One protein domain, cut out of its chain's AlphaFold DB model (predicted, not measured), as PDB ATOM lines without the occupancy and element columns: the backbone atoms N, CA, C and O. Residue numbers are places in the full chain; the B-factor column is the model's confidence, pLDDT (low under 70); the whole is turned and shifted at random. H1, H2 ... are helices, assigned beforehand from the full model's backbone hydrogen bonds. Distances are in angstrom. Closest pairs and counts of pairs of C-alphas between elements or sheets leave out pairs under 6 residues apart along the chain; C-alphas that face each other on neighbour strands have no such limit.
ATOM      1  N   PHE A 134     -44.868 -20.369   5.177       91.88
ATOM      2  CA  PHE A 134     -45.068 -21.816   5.048       91.88
ATOM      3  C   PHE A 134     -43.822 -22.585   4.616       91.88
ATOM      4  O   PHE A 134     -43.515 -23.603   5.217       91.88
ATOM      5  N   ARG A 135     -43.018 -22.052   3.686       90.81
ATOM      6  CA  ARG A 135     -41.725 -22.662   3.323       90.81
ATOM      7  C   ARG A 135     -40.789 -22.820   4.530       90.81
ATOM      8  O   ARG A 135     -40.097 -23.824   4.655       90.81
ATOM      9  N   ARG A 136     -40.776 -21.846   5.446       90.94
ATOM     10  CA  ARG A 136     -39.965 -21.907   6.672       90.94
ATOM     11  C   ARG A 136     -40.590 -22.832   7.722       90.94
ATOM     12  O   ARG A 136     -39.840 -23.441   8.480       90.94
ATOM     13  N   ILE A 137     -41.919 -22.953   7.762       94.31
ATOM     14  CA  ILE A 137     -42.619 -23.965   8.575       94.31
ATOM     15  C   ILE A 137     -42.283 -25.373   8.060       94.31
ATOM     16  O   ILE A 137     -41.877 -26.202   8.864       94.31
ATOM     17  N   ALA A 138     -42.341 -25.616   6.744       94.38
ATOM     18  CA  ALA A 138     -41.960 -26.882   6.107       94.38
ATOM     19  C   ALA A 138     -40.521 -27.270   6.459       94.38
ATOM     20  O   ALA A 138     -40.257 -28.380   6.910       94.38
ATOM     21  N   GLU A 139     -39.587 -26.324   6.319       92.94
ATOM     22  CA  GLU A 139     -38.181 -26.540   6.659       92.94
ATOM     23  C   GLU A 139     -38.003 -26.898   8.142       92.94
ATOM     24  O   GLU A 139     -37.323 -27.869   8.459       92.94
ATOM     25  N   LYS A 140     -38.629 -26.153   9.063       92.56
ATOM     26  CA  LYS A 140     -38.549 -26.464  10.498       92.56
ATOM     27  C   LYS A 140     -39.216 -27.793  10.864       92.56
ATOM     28  O   LYS A 140     -38.648 -28.537  11.655       92.56
ATOM     29  N   GLY A 141     -40.391 -28.074  10.306       93.81
ATOM     30  CA  GLY A 141     -41.136 -29.309  10.546       93.81
ATOM     31  C   GLY A 141     -40.377 -30.525  10.045       93.81
ATOM     32  O   GLY A 141     -40.150 -31.458  10.806       93.81
ATOM     33  N   SER A 142     -39.897 -30.463   8.801       94.56
ATOM     34  CA  SER A 142     -39.057 -31.509   8.219       94.56
ATOM     35  C   SER A 142     -37.792 -31.743   9.041       94.56
ATOM     36  O   SER A 142     -37.506 -32.891   9.341       94.56
ATOM     37  N   ARG A 143     -37.095 -30.687   9.494       92.94
ATOM     38  CA  ARG A 143     -35.928 -30.820  10.383       92.94
ATOM     39  C   ARG A 143     -36.272 -31.592  11.657       92.94
ATOM     40  O   ARG A 143     -35.650 -32.606  11.901       92.94
ATOM     41  N   ARG A 144     -37.309 -31.193  12.404       93.38
ATOM     42  CA  ARG A 144     -37.694 -31.901  13.642       93.38
ATOM     43  C   ARG A 144     -38.054 -33.372  13.408       93.38
ATOM     44  O   ARG A 144     -37.740 -34.209  14.244       93.38
ATOM     45  N   ILE A 145     -38.722 -33.685  12.295       94.50
ATOM     46  CA  ILE A 145     -39.052 -35.073  11.935       94.50
ATOM     47  C   ILE A 145     -37.774 -35.848  11.592       94.50
ATOM     48  O   ILE A 145     -37.613 -36.982  12.027       94.50
ATOM     49  N   VAL A 146     -36.870 -35.239  10.824       94.31
ATOM     50  CA  VAL A 146     -35.583 -35.831  10.448       94.31
ATOM     51  C   VAL A 146     -34.717 -36.083  11.678       94.31
ATOM     52  O   VAL A 146     -34.205 -37.186  11.796       94.31
ATOM     53  N   ASP A 147     -34.609 -35.119  12.592       92.94
ATOM     54  CA  ASP A 147     -33.846 -35.253  13.838       92.94
ATOM     55  C   ASP A 147     -34.403 -36.417  14.677       92.94
ATOM     56  O   ASP A 147     -33.654 -37.293  15.092       92.94
ATOM     57  N   PHE A 148     -35.731 -36.499  14.842       93.62
ATOM     58  CA  PHE A 148     -36.373 -37.617  15.545       93.62
ATOM     59  C   PHE A 148     -36.055 -38.977  14.907       93.62
ATOM     60  O   PHE A 148     -35.679 -39.917  15.602       93.62
ATOM     61  N   LEU A 149     -36.208 -39.100  13.586       93.44
ATOM     62  CA  LEU A 149     -35.946 -40.369  12.907       93.44
ATOM     63  C   LEU A 149     -34.457 -40.713  12.887       93.44
ATOM     64  O   LEU A 149     -34.121 -41.889  12.924       93.44
ATOM     65  N   PHE A 150     -33.577 -39.716  12.837       93.75
ATOM     66  CA  PHE A 150     -32.139 -39.925  12.924       93.75
ATOM     67  C   PHE A 150     -31.752 -40.510  14.281       93.75
ATOM     68  O   PHE A 150     -31.082 -41.540  14.310       93.75
ATOM     69  N   GLU A 151     -32.251 -39.941  15.381       93.12
ATOM     70  CA  GLU A 151     -32.031 -40.500  16.720       93.12
ATOM     71  C   GLU A 151     -32.579 -41.931  16.830       93.12
ATOM     72  O   GLU A 151     -31.880 -42.816  17.311       93.12
ATOM     73  N   ARG A 152     -33.750 -42.228  16.248       92.94
ATOM     74  CA  ARG A 152     -34.265 -43.611  16.185       92.94
ATOM     75  C   ARG A 152     -33.378 -44.576  15.395       92.94
ATOM     76  O   ARG A 152     -33.283 -45.749  15.745       92.94
ATOM     77  N   ILE A 153     -32.757 -44.127  14.303       94.12
ATOM     78  CA  ILE A 153     -31.817 -44.965  13.543       94.12
ATOM     79  C   ILE A 153     -30.554 -45.202  14.367       94.12
ATOM     80  O   ILE A 153     -30.056 -46.325  14.382       94.12
ATOM     81  N   ARG A 154     -30.061 -44.169  15.062       93.38
ATOM     82  CA  ARG A 154     -28.903 -44.282  15.951       93.38
ATOM     83  C   ARG A 154     -29.158 -45.271  17.079       93.38
ATOM     84  O   ARG A 154     -28.328 -46.147  17.254       93.38
ATOM     85  N   GLU A 155     -30.301 -45.183  17.759       92.69
ATOM     86  CA  GLU A 155     -30.718 -46.141  18.796       92.69
ATOM     87  C   GLU A 155     -30.670 -47.587  18.269       92.69
ATOM     88  O   GLU A 155     -29.982 -48.430  18.831       92.69
ATOM     89  N   HIS A 156     -31.296 -47.863  17.119       92.50
ATOM     90  CA  HIS A 156     -31.276 -49.209  16.534       92.50
ATOM     91  C   HIS A 156     -29.889 -49.670  16.062       92.50
ATOM     92  O   HIS A 156     -29.605 -50.867  16.074       92.50
ATOM     93  N   ALA A 157     -29.043 -48.759  15.577       91.56
ATOM     94  CA  ALA A 157     -27.665 -49.089  15.226       91.56
ATOM     95  C   ALA A 157     -26.842 -49.408  16.485       91.56
ATOM     96  O   ALA A 157     -26.006 -50.309  16.464       91.56
ATOM     97  N   ASP A 158     -27.126 -48.713  17.589       90.81
ATOM     98  CA  ASP A 158     -26.528 -48.959  18.897       90.81
ATOM     99  C   ASP A 158     -26.874 -50.357  19.415       90.81
ATOM    100  O   ASP A 158     -25.971 -51.095  19.809       90.81
ATOM    101  N   ASP A 159     -28.145 -50.754  19.309       91.44
ATOM    102  CA  ASP A 159     -28.621 -52.094  19.671       91.44
ATOM    103  C   ASP A 159     -27.886 -53.193  18.882       91.44
ATOM    104  O   ASP A 159     -27.465 -54.201  19.450       91.44
ATOM    105  N   LEU A 160     -27.664 -52.992  17.575       89.44
ATOM    106  CA  LEU A 160     -26.904 -53.936  16.741       89.44
ATOM    107  C   LEU A 160     -25.444 -54.057  17.200       89.44
ATOM    108  O   LEU A 160     -24.888 -55.159  17.218       89.44
ATOM    109  N   ALA A 161     -24.831 -52.941  17.594       89.19
ATOM    110  CA  ALA A 161     -23.481 -52.943  18.137       89.19
ATOM    111  C   ALA A 161     -23.416 -53.639  19.512       89.19
ATOM    112  O   ALA A 161     -22.442 -54.349  19.770       89.19
ATOM    113  N   VAL A 162     -24.442 -53.498  20.364       89.75
ATOM    114  CA  VAL A 162     -24.563 -54.244  21.634       89.75
ATOM    115  C   VAL A 162     -24.666 -55.744  21.360       89.75
ATOM    116  O   VAL A 162     -23.854 -56.511  21.872       89.75
ATOM    117  N   GLU A 163     -25.571 -56.167  20.471       89.19
ATOM    118  CA  GLU A 163     -25.705 -57.580  20.096       89.19
ATOM    119  C   GLU A 163     -24.390 -58.167  19.567       89.19
ATOM    120  O   GLU A 163     -24.070 -59.336  19.800       89.19
ATOM    121  N   ARG A 164     -23.611 -57.374  18.823       90.19
ATOM    122  CA  ARG A 164     -22.303 -57.802  18.329       90.19
ATOM    123  C   ARG A 164     -21.268 -57.904  19.449       90.19
ATOM    124  O   ARG A 164     -20.499 -58.865  19.429       90.19
ATOM    125  N   ALA A 165     -21.236 -56.965  20.395       90.31
ATOM    126  CA  ALA A 165     -20.367 -57.053  21.572       90.31
ATOM    127  C   ALA A 165     -20.636 -58.350  22.349       90.31
ATOM    128  O   ALA A 165     -19.700 -59.110  22.606       90.31
ATOM    129  N   ASP A 166     -21.912 -58.656  22.594       90.31
ATOM    130  CA  ASP A 166     -22.344 -59.868  23.292       90.31
ATOM    131  C   ASP A 166     -21.894 -61.138  22.557       90.31
ATOM    132  O   ASP A 166     -21.320 -62.048  23.160       90.31
ATOM    133  N   ARG A 167     -22.073 -61.192  21.228       90.56
ATOM    134  CA  ARG A 167     -21.622 -62.328  20.397       90.56
ATOM    135  C   ARG A 167     -20.106 -62.523  20.415       90.56
ATOM    136  O   ARG A 167     -19.641 -63.643  20.218       90.56
ATOM    137  N   LEU A 168     -19.345 -61.451  20.617       90.00
ATOM    138  CA  LEU A 168     -17.885 -61.480  20.718       90.00
ATOM    139  C   LEU A 168     -17.392 -61.693  22.159       90.00
ATOM    140  O   LEU A 168     -16.182 -61.732  22.380       90.00
ATOM    141  N   GLY A 169     -18.298 -61.843  23.131       89.38
ATOM    142  CA  GLY A 169     -17.953 -62.008  24.545       89.38
ATOM    143  C   GLY A 169     -17.363 -60.747  25.184       89.38
ATOM    144  O   GLY A 169     -16.628 -60.843  26.166       89.38
ATOM    145  N   ILE A 170     -17.644 -59.570  24.624       89.44
ATOM    146  CA  ILE A 170     -17.155 -58.285  25.123       89.44
ATOM    147  C   ILE A 170     -18.171 -57.738  26.129       89.44
ATOM    148  O   ILE A 170     -19.311 -57.464  25.776       89.44
ATOM    149  N   ALA A 171     -17.745 -57.560  27.382       80.25
ATOM    150  CA  ALA A 171     -18.636 -57.226  28.499       80.25
ATOM    151  C   ALA A 171     -19.237 -55.806  28.450       80.25
ATOM    152  O   ALA A 171     -20.228 -55.540  29.125       80.25
ATOM    153  N   GLN A 172     -18.613 -54.882  27.715       78.94
ATOM    154  CA  GLN A 172     -19.041 -53.487  27.586       78.94
ATOM    155  C   GLN A 172     -18.890 -53.045  26.133       78.94
ATOM    156  O   GLN A 172     -17.802 -53.152  25.565       78.94
ATOM    157  N   LYS A 173     -19.952 -52.502  25.532       80.75
ATOM    158  CA  LYS A 173     -19.928 -52.020  24.144       80.75
ATOM    159  C   LYS A 173     -18.863 -50.945  23.913       80.75
ATOM    160  O   LYS A 173     -18.302 -50.869  22.830       80.75
ATOM    161  N   GLU A 174     -18.520 -50.147  24.917       83.94
ATOM    162  CA  GLU A 174     -17.482 -49.112  24.827       83.94
ATOM    163  C   GLU A 174     -16.084 -49.700  24.565       83.94
ATOM    164  O   GLU A 174     -15.201 -49.007  24.065       83.94
ATOM    165  N   GLN A 175     -15.883 -50.984  24.877       81.38
ATOM    166  CA  GLN A 175     -14.642 -51.720  24.616       81.38
ATOM    167  C   GLN A 175     -14.610 -52.328  23.200       81.38
ATOM    168  O   GLN A 175     -13.591 -52.879  22.780       81.38
ATOM    169  N   LEU A 176     -15.712 -52.230  22.450       85.25
ATOM    170  CA  LEU A 176     -15.844 -52.756  21.098       85.25
ATOM    171  C   LEU A 176     -15.240 -51.789  20.072       85.25
ATOM    172  O   LEU A 176     -15.866 -50.814  19.655       85.25
ATOM    173  N   VAL A 177     -14.045 -52.106  19.577       86.19
ATOM    174  CA  VAL A 177     -13.473 -51.401  18.423       86.19
ATOM    175  C   VAL A 177     -14.167 -51.887  17.151       86.19
ATOM    176  O   VAL A 177     -13.988 -53.029  16.728       86.19
ATOM    177  N   THR A 178     -14.978 -51.020  16.545       83.69
ATOM    178  CA  THR A 178     -15.754 -51.348  15.342       83.69
ATOM    179  C   THR A 178     -15.152 -50.672  14.110       83.69
ATOM    180  O   THR A 178     -15.030 -49.448  14.101       83.69
ATOM    181  N   PRO A 179     -14.797 -51.430  13.056       88.62
ATOM    182  CA  PRO A 179     -14.391 -50.852  11.779       88.62
ATOM    183  C   PRO A 179     -15.477 -49.949  11.180       88.62
ATOM    184  O   PRO A 179     -16.665 -50.260  11.259       88.62
ATOM    185  N   GLU A 180     -15.079 -48.854  10.531       89.06
ATOM    186  CA  GLU A 180     -16.006 -47.853   9.981       89.06
ATOM    187  C   GLU A 180     -17.032 -48.446   9.007       89.06
ATOM    188  O   GLU A 180     -18.218 -48.134   9.086       89.06
ATOM    189  N   ASN A 181     -16.610 -49.372   8.146       89.88
ATOM    190  CA  ASN A 181     -17.504 -50.052   7.211       89.88
ATOM    191  C   ASN A 181     -18.616 -50.841   7.925       89.88
ATOM    192  O   ASN A 181     -19.749 -50.845   7.456       89.88
ATOM    193  N   ILE A 182     -18.319 -51.451   9.078       88.62
ATOM    194  CA  ILE A 182     -19.315 -52.184   9.869       88.62
ATOM    195  C   ILE A 182     -20.308 -51.212  10.511       88.62
ATOM    196  O   ILE A 182     -21.507 -51.465  10.457       88.62
ATOM    197  N   MET A 183     -19.841 -50.074  11.038       87.50
ATOM    198  CA  MET A 183     -20.735 -49.036  11.575       87.50
ATOM    199  C   MET A 183     -21.682 -48.493  10.493       87.50
ATOM    200  O   MET A 183     -22.871 -48.295  10.743       87.50
ATOM    201  N   ILE A 184     -21.173 -48.288   9.273       88.69
ATOM    202  CA  ILE A 184     -21.973 -47.855   8.118       88.69
ATOM    203  C   ILE A 184     -23.022 -48.912   7.745       88.69
ATOM    204  O   ILE A 184     -24.173 -48.559   7.462       88.69
ATOM    205  N   ASP A 185     -22.656 -50.194   7.751       90.44
ATOM    206  CA  ASP A 185     -23.570 -51.296   7.446       90.44
ATOM    207  C   ASP A 185     -24.657 -51.457   8.521       90.44
ATOM    208  O   ASP A 185     -25.836 -51.600   8.182       90.44
ATOM    209  N   GLU A 186     -24.294 -51.371   9.805       91.31
ATOM    210  CA  GLU A 186     -25.221 -51.399  10.947       91.31
ATOM    211  C   GLU A 186     -26.217 -50.234  10.866       91.31
ATOM    212  O   GLU A 186     -27.433 -50.444  10.925       91.31
ATOM    213  N   PHE A 187     -25.725 -49.020  10.613       92.81
ATOM    214  CA  PHE A 187     -26.571 -47.843  10.421       92.81
ATOM    215  C   PHE A 187     -27.503 -47.998   9.208       92.81
ATOM    216  O   PHE A 187     -28.707 -47.740   9.292       92.81
ATOM    217  N   SER A 188     -26.980 -48.482   8.078       91.94
ATOM    218  CA  SER A 188     -27.773 -48.739   6.869       91.94
ATOM    219  C   SER A 188     -28.849 -49.803   7.103       91.94
ATOM    220  O   SER A 188     -29.953 -49.720   6.556       91.94
ATOM    221  N   HIS A 189     -28.553 -50.818   7.917       93.38
ATOM    222  CA  HIS A 189     -29.513 -51.843   8.306       93.38
ATOM    223  C   HIS A 189     -30.620 -51.263   9.198       93.38
ATOM    224  O   HIS A 189     -31.806 -51.504   8.940       93.38
ATOM    225  N   ALA A 190     -30.251 -50.456  10.195       94.88
ATOM    226  CA  ALA A 190     -31.184 -49.744  11.062       94.88
ATOM    227  C   ALA A 190     -32.121 -48.817  10.261       94.88
ATOM    228  O   ALA A 190     -33.343 -48.866  10.443       94.88
ATOM    229  N   GLU A 191     -31.590 -48.054   9.298       95.56
ATOM    230  CA  GLU A 191     -32.401 -47.208   8.413       95.56
ATOM    231  C   GLU A 191     -33.400 -48.045   7.591       95.56
ATOM    232  O   GLU A 191     -34.586 -47.716   7.522       95.56
ATOM    233  N   ARG A 192     -32.968 -49.171   7.006       94.81
ATOM    234  CA  ARG A 192     -33.863 -50.058   6.236       94.81
ATOM    235  C   ARG A 192     -34.993 -50.633   7.088       94.81
ATOM    236  O   ARG A 192     -36.121 -50.735   6.598       94.81
ATOM    237  N   ARG A 193     -34.721 -50.995   8.348       94.19
ATOM    238  CA  ARG A 193     -35.754 -51.455   9.293       94.19
ATOM    239  C   ARG A 193     -36.781 -50.358   9.553       94.19
ATOM    240  O   ARG A 193     -37.977 -50.623   9.443       94.19
ATOM    241  N   LEU A 194     -36.329 -49.132   9.800       95.06
ATOM    242  CA  LEU A 194     -37.211 -47.982   9.997       95.06
ATOM    243  C   LEU A 194     -38.086 -47.710   8.762       95.06
ATOM    244  O   LEU A 194     -39.301 -47.556   8.877       95.06
ATOM    245  N   ILE A 195     -37.492 -47.714   7.566       96.25
ATOM    246  CA  ILE A 195     -38.211 -47.544   6.295       96.25
ATOM    247  C   ILE A 195     -39.283 -48.628   6.117       96.25
ATOM    248  O   ILE A 195     -40.396 -48.332   5.672       96.25
ATOM    249  N   LYS A 196     -38.984 -49.878   6.491       96.06
ATOM    250  CA  LYS A 196     -39.962 -50.973   6.472       96.06
ATOM    251  C   LYS A 196     -41.130 -50.692   7.425       96.06
ATOM    252  O   LYS A 196     -42.274 -50.860   7.009       96.06
ATOM    253  N   SER A 197     -40.865 -50.219   8.643       95.62
ATOM    254  CA  SER A 197     -41.911 -49.838   9.607       95.62
ATOM    255  C   SER A 197     -42.791 -48.694   9.099       95.62
ATOM    256  O   SER A 197     -44.010 -48.739   9.257       95.62
ATOM    257  N   ILE A 198     -42.204 -47.700   8.424       96.25
ATOM    258  CA  ILE A 198     -42.952 -46.618   7.763       96.25
ATOM    259  C   ILE A 198     -43.863 -47.183   6.668       96.25
ATOM    260  O   ILE A 198     -45.052 -46.881   6.640       96.25
ATOM    261  N   ARG A 199     -43.329 -48.040   5.787       96.31
ATOM    262  CA  ARG A 199     -44.087 -48.641   4.677       96.31
ATOM    263  C   ARG A 199     -45.249 -49.517   5.152       96.31
ATOM    264  O   ARG A 199     -46.279 -49.565   4.489       96.31
ATOM    265  N   LEU A 200     -45.080 -50.225   6.269       96.12
ATOM    266  CA  LEU A 200     -46.131 -51.047   6.882       96.12
ATOM    267  C   LEU A 200     -47.085 -50.228   7.772       96.12
ATOM    268  O   LEU A 200     -48.127 -50.732   8.186       96.12
ATOM    269  N   GLY A 201     -46.737 -48.972   8.068       94.38
ATOM    270  CA  GLY A 201     -47.484 -48.085   8.956       94.38
ATOM    271  C   GLY A 201     -47.448 -48.489  10.431       94.38
ATOM    272  O   GLY A 201     -48.315 -48.064  11.188       94.38
ATOM    273  N   THR A 202     -46.481 -49.309  10.853       93.81
ATOM    274  CA  THR A 202     -46.349 -49.756  12.252       93.81
ATOM    275  C   THR A 202     -45.728 -48.692  13.149       93.81
ATOM    276  O   THR A 202     -45.980 -48.687  14.344       93.81
ATOM    277  N   ILE A 203     -44.967 -47.754  12.576       92.00
ATOM    278  CA  ILE A 203     -44.375 -46.635  13.321       92.00
ATOM    279  C   ILE A 203     -45.404 -45.577  13.738       92.00
ATOM    280  O   ILE A 203     -45.105 -44.735  14.572       92.00
ATOM    281  N   GLU A 204     -46.606 -45.569  13.150       88.19
ATOM    282  CA  GLU A 204     -47.564 -44.465  13.291       88.19
ATOM    283  C   GLU A 204     -47.902 -44.149  14.760       88.19
ATOM    284  O   GLU A 204     -47.958 -42.979  15.139       88.19
ATOM    285  N   SER A 205     -48.029 -45.175  15.608       83.56
ATOM    286  CA  SER A 205     -48.272 -45.038  17.052       83.56
ATOM    287  C   SER A 205     -47.080 -44.499  17.849       83.56
ATOM    288  O   SER A 205     -47.251 -44.053  18.979       83.56
ATOM    289  N   GLU A 206     -45.877 -44.536  17.283       85.75
ATOM    290  CA  GLU A 206     -44.633 -44.109  17.929       85.75
ATOM    291  C   GLU A 206     -44.253 -42.663  17.579       85.75
ATOM    292  O   GLU A 206     -43.286 -42.131  18.121       85.75
ATOM    293  N   LEU A 207     -44.980 -42.016  16.660       88.06
ATOM    294  CA  LEU A 207     -44.643 -40.695  16.133       88.06
ATOM    295  C   LEU A 207     -44.991 -39.569  17.135       88.06
ATOM    296  O   LEU A 207     -46.151 -39.148  17.218       88.06
ATOM    297  N   PRO A 208     -44.007 -38.961  17.832       91.50
ATOM    298  CA  PRO A 208     -44.267 -38.028  18.931       91.50
ATOM    299  C   PRO A 208     -44.730 -36.677  18.405       91.50
ATOM    300  O   PRO A 208     -44.291 -36.265  17.334       91.50
ATOM    301  N   LEU A 209     -45.569 -35.932  19.130       93.25
ATOM    302  CA  LEU A 209     -45.933 -34.555  18.757       93.25
ATOM    303  C   LEU A 209     -44.697 -33.638  18.753       93.25
ATOM    304  O   LEU A 209     -44.084 -33.372  19.781       93.25
ATOM    305  N   LEU A 210     -44.340 -33.135  17.571       93.62
ATOM    306  CA  LEU A 210     -43.181 -32.284  17.335       93.62
ATOM    307  C   LEU A 210     -43.654 -30.837  17.253       93.62
ATOM    308  O   LEU A 210     -44.100 -30.367  16.202       93.62
ATOM    309  N   SER A 211     -43.560 -30.149  18.386       92.38
ATOM    310  CA  SER A 211     -43.969 -28.752  18.537       92.38
ATOM    311  C   SER A 211     -43.208 -27.801  17.600       92.38
ATOM    312  O   SER A 211     -42.015 -27.958  17.365       92.38
ATOM    313  N   ALA A 346     -34.448 -38.717   4.763       94.50
ATOM    314  CA  ALA A 346     -34.410 -37.316   5.182       94.50
ATOM    315  C   ALA A 346     -34.834 -36.362   4.055       94.50
ATOM    316  O   ALA A 346     -35.537 -35.373   4.275       94.50
ATOM    317  N   THR A 347     -34.422 -36.671   2.828       94.94
ATOM    318  CA  THR A 347     -34.776 -35.906   1.630       94.94
ATOM    319  C   THR A 347     -36.269 -35.989   1.318       94.94
ATOM    320  O   THR A 347     -36.905 -34.953   1.127       94.94
ATOM    321  N   ASN A 348     -36.859 -37.178   1.386       97.25
ATOM    322  CA  ASN A 348     -38.280 -37.386   1.127       97.25
ATOM    323  C   ASN A 348     -39.177 -36.710   2.161       97.25
ATOM    324  O   ASN A 348     -40.217 -36.175   1.797       97.25
ATOM    325  N   ILE A 349     -38.764 -36.654   3.429       96.56
ATOM    326  CA  ILE A 349     -39.492 -35.906   4.467       96.56
ATOM    327  C   ILE A 349     -39.515 -34.415   4.134       96.56
ATOM    328  O   ILE A 349     -40.555 -33.765   4.237       96.56
ATOM    329  N   ARG A 350     -38.381 -33.856   3.690       95.38
ATOM    330  CA  ARG A 350     -38.317 -32.456   3.238       95.38
ATOM    331  C   ARG A 350     -39.245 -32.217   2.050       95.38
ATOM    332  O   ARG A 350     -39.967 -31.221   2.049       95.38
ATOM    333  N   TYR A 351     -39.250 -33.128   1.079       97.00
ATOM    334  CA  TYR A 351     -40.131 -33.050  -0.082       97.00
ATOM    335  C   TYR A 351     -41.607 -33.145   0.300       97.00
ATOM    336  O   TYR A 351     -42.369 -32.258  -0.076       97.00
ATOM    337  N   LEU A 352     -41.996 -34.124   1.118       97.62
ATOM    338  CA  LEU A 352     -43.368 -34.300   1.595       97.62
ATOM    339  C   LEU A 352     -43.862 -33.061   2.352       97.62
ATOM    340  O   LEU A 352     -44.917 -32.518   2.029       97.62
ATOM    341  N   MET A 353     -43.076 -32.547   3.304       97.19
ATOM    342  CA  MET A 353     -43.460 -31.360   4.075       97.19
ATOM    343  C   MET A 353     -43.585 -30.106   3.206       97.19
ATOM    344  O   MET A 353     -44.495 -29.295   3.407       97.19
ATOM    345  N   ASN A 354     -42.675 -29.928   2.243       96.38
ATOM    346  CA  ASN A 354     -42.755 -28.831   1.285       96.38
ATOM    347  C   ASN A 354     -43.981 -28.973   0.379       96.38
ATOM    348  O   ASN A 354     -44.666 -27.985   0.126       96.38
ATOM    349  N   TYR A 355     -44.287 -30.189  -0.065       97.00
ATOM    350  CA  TYR A 355     -45.432 -30.485  -0.909       97.00
ATOM    351  C   TYR A 355     -46.756 -30.211  -0.199       97.00
ATOM    352  O   TYR A 355     -47.549 -29.418  -0.695       97.00
ATOM    353  N   MET A 356     -46.957 -30.764   1.002       96.88
ATOM    354  CA  MET A 356     -48.171 -30.566   1.805       96.88
ATOM    355  C   MET A 356     -48.477 -29.081   2.040       96.88
ATOM    356  O   MET A 356     -49.608 -28.632   1.860       96.88
ATOM    357  N   LEU A 357     -47.467 -28.289   2.413       95.81
ATOM    358  CA  LEU A 357     -47.670 -26.865   2.679       95.81
ATOM    359  C   LEU A 357     -47.799 -26.029   1.402       95.81
ATOM    360  O   LEU A 357     -48.513 -25.029   1.412       95.81
ATOM    361  N   THR A 358     -47.161 -26.436   0.302       95.75
ATOM    362  CA  THR A 358     -47.344 -25.807  -1.014       95.75
ATOM    363  C   THR A 358     -48.735 -26.085  -1.587       95.75
ATOM    364  O   THR A 358     -49.376 -25.158  -2.077       95.75
ATOM    365  N   LEU A 359     -49.243 -27.314  -1.450       96.12
ATOM    366  CA  LEU A 359     -50.601 -27.727  -1.826       96.12
ATOM    367  C   LEU A 359     -51.668 -26.830  -1.186       96.12
ATOM    368  O   LEU A 359     -52.673 -26.505  -1.812       96.12
ATOM    369  N   CYS A 360     -51.429 -26.350   0.034       96.06
ATOM    370  CA  CYS A 360     -52.356 -25.454   0.723       96.06
ATOM    371  C   CYS A 360     -52.476 -24.060   0.095       96.06
ATOM    372  O   CYS A 360     -53.422 -23.330   0.389       96.06
ATOM    373  N   LEU A 361     -51.496 -23.664  -0.714       94.62
ATOM    374  CA  LEU A 361     -51.430 -22.361  -1.383       94.62
ATOM    375  C   LEU A 361     -51.772 -22.454  -2.865       94.62
ATOM    376  O   LEU A 361     -51.895 -21.424  -3.525       94.62
ATOM    377  N   ALA A 362     -51.896 -23.674  -3.367       95.00
ATOM    378  CA  ALA A 362     -52.222 -23.959  -4.739       95.00
ATOM    379  C   ALA A 362     -53.738 -23.874  -4.981       95.00
ATOM    380  O   ALA A 362     -54.523 -24.183  -4.076       95.00
ATOM    381  N   PRO A 363     -54.172 -23.501  -6.198       93.56
ATOM    382  CA  PRO A 363     -55.584 -23.541  -6.572       93.56
ATOM    383  C   PRO A 363     -56.135 -24.973  -6.529       93.56
ATOM    384  O   PRO A 363     -57.249 -25.190  -6.056       93.56
ATOM    385  N   SER A 364     -55.333 -25.962  -6.930       85.69
ATOM    386  CA  SER A 364     -55.736 -27.365  -7.029       85.69
ATOM    387  C   SER A 364     -56.161 -27.958  -5.680       85.69
ATOM    388  O   SER A 364     -55.438 -27.805  -4.692       85.69
ATOM    389  N   SER A 365     -57.269 -28.698  -5.645       85.88
ATOM    390  CA  SER A 365     -57.706 -29.512  -4.495       85.88
ATOM    391  C   SER A 365     -57.865 -30.982  -4.915       85.88
ATOM    392  O   SER A 365     -58.987 -31.477  -4.943       85.88
ATOM    393  N   PRO A 366     -56.773 -31.653  -5.320       85.69
ATOM    394  CA  PRO A 366     -56.816 -33.037  -5.777       85.69
ATOM    395  C   PRO A 366     -57.250 -33.984  -4.657       85.69
ATOM    396  O   PRO A 366     -56.949 -33.752  -3.485       85.69
ATOM    397  N   GLU A 367     -57.912 -35.067  -5.040       87.50
ATOM    398  CA  GLU A 367     -58.160 -36.209  -4.166       87.50
ATOM    399  C   GLU A 367     -57.015 -37.212  -4.315       87.50
ATOM    400  O   GLU A 367     -56.503 -37.428  -5.414       87.50
ATOM    401  N   TYR A 368     -56.586 -37.795  -3.196       89.81
ATOM    402  CA  TYR A 368     -55.474 -38.739  -3.164       89.81
ATOM    403  C   TYR A 368     -55.933 -40.082  -2.626       89.81
ATOM    404  O   TYR A 368     -56.293 -40.191  -1.456       89.81
ATOM    405  N   GLU A 369     -55.840 -41.105  -3.470       89.81
ATOM    406  CA  GLU A 369     -55.840 -42.504  -3.031       89.81
ATOM    407  C   GLU A 369     -54.472 -42.893  -2.448       89.81
ATOM    408  O   GLU A 369     -54.381 -43.669  -1.503       89.81
ATOM    409  N   ASP A 370     -53.406 -42.280  -2.975       92.25
ATOM    410  CA  ASP A 370     -52.015 -42.469  -2.576       92.25
ATOM    411  C   ASP A 370     -51.329 -41.114  -2.370       92.25
ATOM    412  O   ASP A 370     -51.544 -40.159  -3.120       92.25
ATOM    413  N   VAL A 371     -50.438 -41.032  -1.381       94.69
ATOM    414  CA  VAL A 371     -49.634 -39.831  -1.138       94.69
ATOM    415  C   VAL A 371     -48.628 -39.655  -2.283       94.69
ATOM    416  O   VAL A 371     -47.878 -40.591  -2.579       94.69
ATOM    417  N   PRO A 372     -48.514 -38.451  -2.881       94.94
ATOM    418  CA  PRO A 372     -47.620 -38.205  -4.019       94.94
ATOM    419  C   PRO A 372     -46.134 -38.445  -3.741       94.94
ATOM    420  O   PRO A 372     -45.354 -38.671  -4.662       94.94
ATOM    421  N   ILE A 373     -45.727 -38.362  -2.471       97.44
ATOM    422  CA  ILE A 373     -44.338 -38.508  -2.031       97.44
ATOM    423  C   ILE A 373     -44.288 -39.532  -0.898       97.44
ATOM    424  O   ILE A 373     -44.444 -39.210   0.279       97.44
ATOM    425  N   LYS A 374     -44.045 -40.788  -1.267       97.50
ATOM    426  CA  LYS A 374     -43.820 -41.910  -0.346       97.50
ATOM    427  C   LYS A 374     -42.394 -41.879   0.207       97.50
ATOM    428  O   LYS A 374     -41.441 -41.756  -0.560       97.50
ATOM    429  N   LEU A 375     -42.224 -42.051   1.517       97.12
ATOM    430  CA  LEU A 375     -40.923 -41.872   2.183       97.12
ATOM    431  C   LEU A 375     -39.861 -42.928   1.826       97.12
ATOM    432  O   LEU A 375     -38.673 -42.676   2.008       97.12
ATOM    433  N   TRP A 376     -40.265 -44.077   1.280       96.25
ATOM    434  CA  TRP A 376     -39.388 -45.206   0.932       96.25
ATOM    435  C   TRP A 376     -38.980 -45.272  -0.548       96.25
ATOM    436  O   TRP A 376     -38.314 -46.223  -0.956       96.25
ATOM    437  N   VAL A 377     -39.397 -44.309  -1.370       95.69
ATOM    438  CA  VAL A 377     -39.092 -44.272  -2.811       95.69
ATOM    439  C   VAL A 377     -37.911 -43.336  -3.065       95.69
ATOM    440  O   VAL A 377     -37.778 -42.313  -2.405       95.69
ATOM    441  N   LYS A 378     -37.037 -43.656  -4.022       93.69
ATOM    442  CA  LYS A 378     -35.982 -42.729  -4.453       93.69
ATOM    443  C   LYS A 378     -36.525 -41.825  -5.557       93.69
ATOM    444  O   LYS A 378     -36.897 -42.326  -6.612       93.69
ATOM    445  N   TYR A 379     -36.550 -40.517  -5.313       94.50
ATOM    446  CA  TYR A 379     -36.958 -39.520  -6.303       94.50
ATOM    447  C   TYR A 379     -35.750 -38.761  -6.838       94.50
ATOM    448  O   TYR A 379     -34.829 -38.442  -6.081       94.50
ATOM    449  N   MET A 380     -35.800 -38.420  -8.124       93.06
ATOM    450  CA  MET A 380     -34.966 -37.355  -8.671       93.06
ATOM    451  C   MET A 380     -35.561 -35.994  -8.276       93.06
ATOM    452  O   MET A 380     -36.787 -35.886  -8.161       93.06
ATOM    453  N   PRO A 381     -34.740 -34.945  -8.083       91.19
ATOM    454  CA  PRO A 381     -35.238 -33.598  -7.802       91.19
ATOM    455  C   PRO A 381     -36.279 -33.111  -8.822       91.19
ATOM    456  O   PRO A 381     -37.303 -32.559  -8.421       91.19
ATOM    457  N   ASP A 382     -36.084 -33.422 -10.107       91.44
ATOM    458  CA  ASP A 382     -36.989 -33.035 -11.199       91.44
ATOM    459  C   ASP A 382     -38.407 -33.598 -11.021       91.44
ATOM    460  O   ASP A 382     -39.398 -32.938 -11.333       91.44
ATOM    461  N   THR A 383     -38.530 -34.800 -10.442       92.38
ATOM    462  CA  THR A 383     -39.834 -35.393 -10.121       92.38
ATOM    463  C   THR A 383     -40.603 -34.521  -9.134       92.38
ATOM    464  O   THR A 383     -41.803 -34.305  -9.289       92.38
ATOM    465  N   ILE A 384     -39.915 -33.988  -8.123       93.38
ATOM    466  CA  ILE A 384     -40.535 -33.143  -7.102       93.38
ATOM    467  C   ILE A 384     -40.901 -31.779  -7.675       93.38
ATOM    468  O   ILE A 384     -41.980 -31.266  -7.375       93.38
ATOM    469  N   ASP A 385     -40.046 -31.209  -8.519       91.12
ATOM    470  CA  ASP A 385     -40.333 -29.939  -9.182       91.12
ATOM    471  C   ASP A 385     -41.563 -30.052 -10.092       91.12
ATOM    472  O   ASP A 385     -42.441 -29.189 -10.037       91.12
ATOM    473  N   CYS A 386     -41.695 -31.152 -10.841       91.56
ATOM    474  CA  CYS A 386     -42.892 -31.463 -11.622       91.56
ATOM    475  C   CYS A 386     -44.145 -31.557 -10.734       91.56
ATOM    476  O   CYS A 386     -45.134 -30.865 -10.981       91.56
ATOM    477  N   LEU A 387     -44.087 -32.328  -9.639       93.19
ATOM    478  CA  LEU A 387     -45.199 -32.450  -8.688       93.19
ATOM    479  C   LEU A 387     -45.637 -31.090  -8.125       93.19
ATOM    480  O   LEU A 387     -46.834 -30.830  -8.012       93.19
ATOM    481  N   ILE A 388     -44.688 -30.221  -7.774       92.56
ATOM    482  CA  ILE A 388     -44.974 -28.886  -7.239       92.56
ATOM    483  C   ILE A 388     -45.565 -27.964  -8.310       92.56
ATOM    484  O   ILE A 388     -46.512 -27.235  -8.016       92.56
ATOM    485  N   ARG A 389     -45.044 -27.982  -9.542       91.19
ATOM    486  CA  ARG A 389     -45.562 -27.168 -10.657       91.19
ATOM    487  C   ARG A 389     -46.988 -27.562 -11.046       91.19
ATOM    488  O   ARG A 389     -47.824 -26.679 -11.246       91.19
ATOM    489  N   ASN A 390     -47.293 -28.860 -11.038       90.75
ATOM    490  CA  ASN A 390     -48.622 -29.384 -11.359       90.75
ATOM    491  C   ASN A 390     -49.714 -28.871 -10.410       90.75
ATOM    492  O   ASN A 390     -50.840 -28.647 -10.848       90.75
ATOM    493  N   LEU A 391     -49.383 -28.594  -9.141       92.69
ATOM    494  CA  LEU A 391     -50.317 -27.963  -8.196       92.69
ATOM    495  C   LEU A 391     -50.824 -26.594  -8.690       92.69
ATOM    496  O   LEU A 391     -51.934 -26.174  -8.371       92.69
ATOM    497  N   TYR A 392     -50.014 -25.889  -9.479       90.56
ATOM    498  CA  TYR A 392     -50.339 -24.581 -10.050       90.56
ATOM    499  C   TYR A 392     -50.736 -24.654 -11.528       90.56
ATOM    500  O   TYR A 392     -50.829 -23.610 -12.168       90.56
ATOM    501  N   HIS A 393     -50.961 -25.856 -12.071       87.88
ATOM    502  CA  HIS A 393     -51.230 -26.079 -13.496       87.88
ATOM    503  C   HIS A 393     -50.136 -25.516 -14.417       87.88
ATOM    504  O   HIS A 393     -50.404 -25.108 -15.545       87.88
ATOM    505  N   VAL A 394     -48.893 -25.484 -13.929       85.12
ATOM    506  CA  VAL A 394     -47.730 -25.097 -14.729       85.12
ATOM    507  C   VAL A 394     -47.136 -26.375 -15.326       85.12
ATOM    508  O   VAL A 394     -46.742 -27.248 -14.552       85.12
ATOM    509  N   PRO A 395     -47.061 -26.518 -16.662       74.00
ATOM    510  CA  PRO A 395     -46.458 -27.696 -17.275       74.00
ATOM    511  C   PRO A 395     -44.975 -27.806 -16.894       74.00
ATOM    512  O   PRO A 395     -44.256 -26.804 -16.825       74.00
ATOM    513  N   ALA A 396     -44.522 -29.026 -16.594       65.06
ATOM    514  CA  ALA A 396     -43.128 -29.288 -16.233       65.06
ATOM    515  C   ALA A 396     -42.199 -29.131 -17.444       65.06
ATOM    516  O   ALA A 396     -41.203 -28.418 -17.328       65.06
ATOM    517  N   ASP A 397     -42.618 -29.682 -18.584       65.81
ATOM    518  CA  ASP A 397     -42.013 -29.510 -19.897       65.81
ATOM    519  C   ASP A 397     -43.108 -29.116 -20.890       65.81
ATOM    520  O   ASP A 397     -44.152 -29.760 -20.983       65.81
ATOM    521  N   SER A 398     -42.885 -28.025 -21.613       54.50
ATOM    522  CA  SER A 398     -43.662 -27.660 -22.793       54.50
ATOM    523  C   SER A 398     -42.848 -28.036 -24.029       54.50
ATOM    524  O   SER A 398     -42.401 -27.155 -24.769       54.50
ATOM    525  N   SER A 399     -42.577 -29.331 -24.231       56.69
ATOM    526  CA  SER A 399     -42.230 -29.790 -25.576       56.69
ATOM    527  C   SER A 399     -43.417 -29.468 -26.479       56.69
ATOM    528  O   SER A 399     -44.571 -29.630 -26.083       56.69
ATOM    529  N   PHE A 400     -43.144 -28.943 -27.674       55.16
ATOM    530  CA  PHE A 400     -44.151 -28.740 -28.714       55.16
ATOM    531  C   PHE A 400     -44.629 -30.100 -29.235       55.16
ATOM    532  O   PHE A 400     -44.351 -30.470 -30.372       55.16
ATOM    533  N   ASP A 401     -45.316 -30.877 -28.406       51.19
ATOM    534  CA  ASP A 401     -46.027 -32.047 -28.881       51.19
ATOM    535  C   ASP A 401     -47.270 -31.535 -29.603       51.19
ATOM    536  O   ASP A 401     -48.252 -31.096 -28.997       51.19
ATOM    537  N   ALA A 402     -47.173 -31.513 -30.934       48.50
ATOM    538  CA  ALA A 402     -48.321 -31.327 -31.802       48.50
ATOM    539  C   ALA A 402     -49.404 -32.347 -31.403       48.50
ATOM    540  O   ALA A 402     -49.067 -33.485 -31.052       48.50
ATOM    541  N   PRO A 403     -50.694 -31.969 -31.433       44.91
ATOM    542  CA  PRO A 403     -51.762 -32.924 -31.184       44.91
ATOM    543  C   PRO A 403     -51.582 -34.113 -32.132       44.91
ATOM    544  O   PRO A 403     -51.403 -33.927 -33.335       44.91
ATOM    545  N   LYS A 404     -51.583 -35.330 -31.580       51.28
ATOM    546  CA  LYS A 404     -51.725 -36.536 -32.397       51.28
ATOM    547  C   LYS A 404     -53.080 -36.437 -33.098       51.28
ATOM    548  O   LYS A 404     -54.092 -36.333 -32.403       51.28
ATOM    549  N   GLU A 405     -53.048 -36.392 -34.430       48.53
ATOM    550  CA  GLU A 405     -54.225 -36.513 -35.302       48.53
ATOM    551  C   GLU A 405     -55.013 -37.799 -35.030       48.53
ATOM    552  O   GLU A 405     -54.374 -38.838 -34.723       48.53
TER     553      GLU A 405
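What this domain is: This is residues 134 to 211 and 346 to 405 of the 405 residues of an uncharacterized protein of Desulfobacter sp (UniProt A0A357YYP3). One long helix, H1, forms a spine: H2 crosses it at residues 153 to 161, H3 packs along residues 134 to 146, and H4 packs on H3. Residues 398 to 405 stick out. The printed part, 138 residues, is all helix, with four named helices, H1 to H4 in chain order; it is loose, radius of gyration of the C-alphas 20.5 A, spanning 73 by 38 by 26 A.

Where its parts are: Find C-alpha 134 at (-45.068, -21.816, 5.048); H1 runs 49.3 A to residue 167. H2, residues 180 to 200, spans 30.5 A; H3, residues 346 to 359, 20.1 A; H4, residues 381 to 390, 14.5 A, ending at (-48.622, -29.384, -11.359).

How they stand to each other: H1 and H2 touch, closest C-alphas Ala 157 and Phe 187, 5.1 A, at a steep tilt of 60 degrees. H1 touches H3, closest C-alphas Ser 142 and Arg 350, 5.1 A, opposite ways. H3 touches H4, closest C-alphas Tyr 355 and Ile 388, 6.5 A. In H1 to H4 every O i to N i+4 pair is within hydrogen-bond range.

The domain as a whole: Across the cut, residues 212 to 345, C-alphas 211 and 346 are 18.5 A apart. Links H1 to H2 and H3 to H4 are long. Residues 396 to 405 have pLDDT under 70.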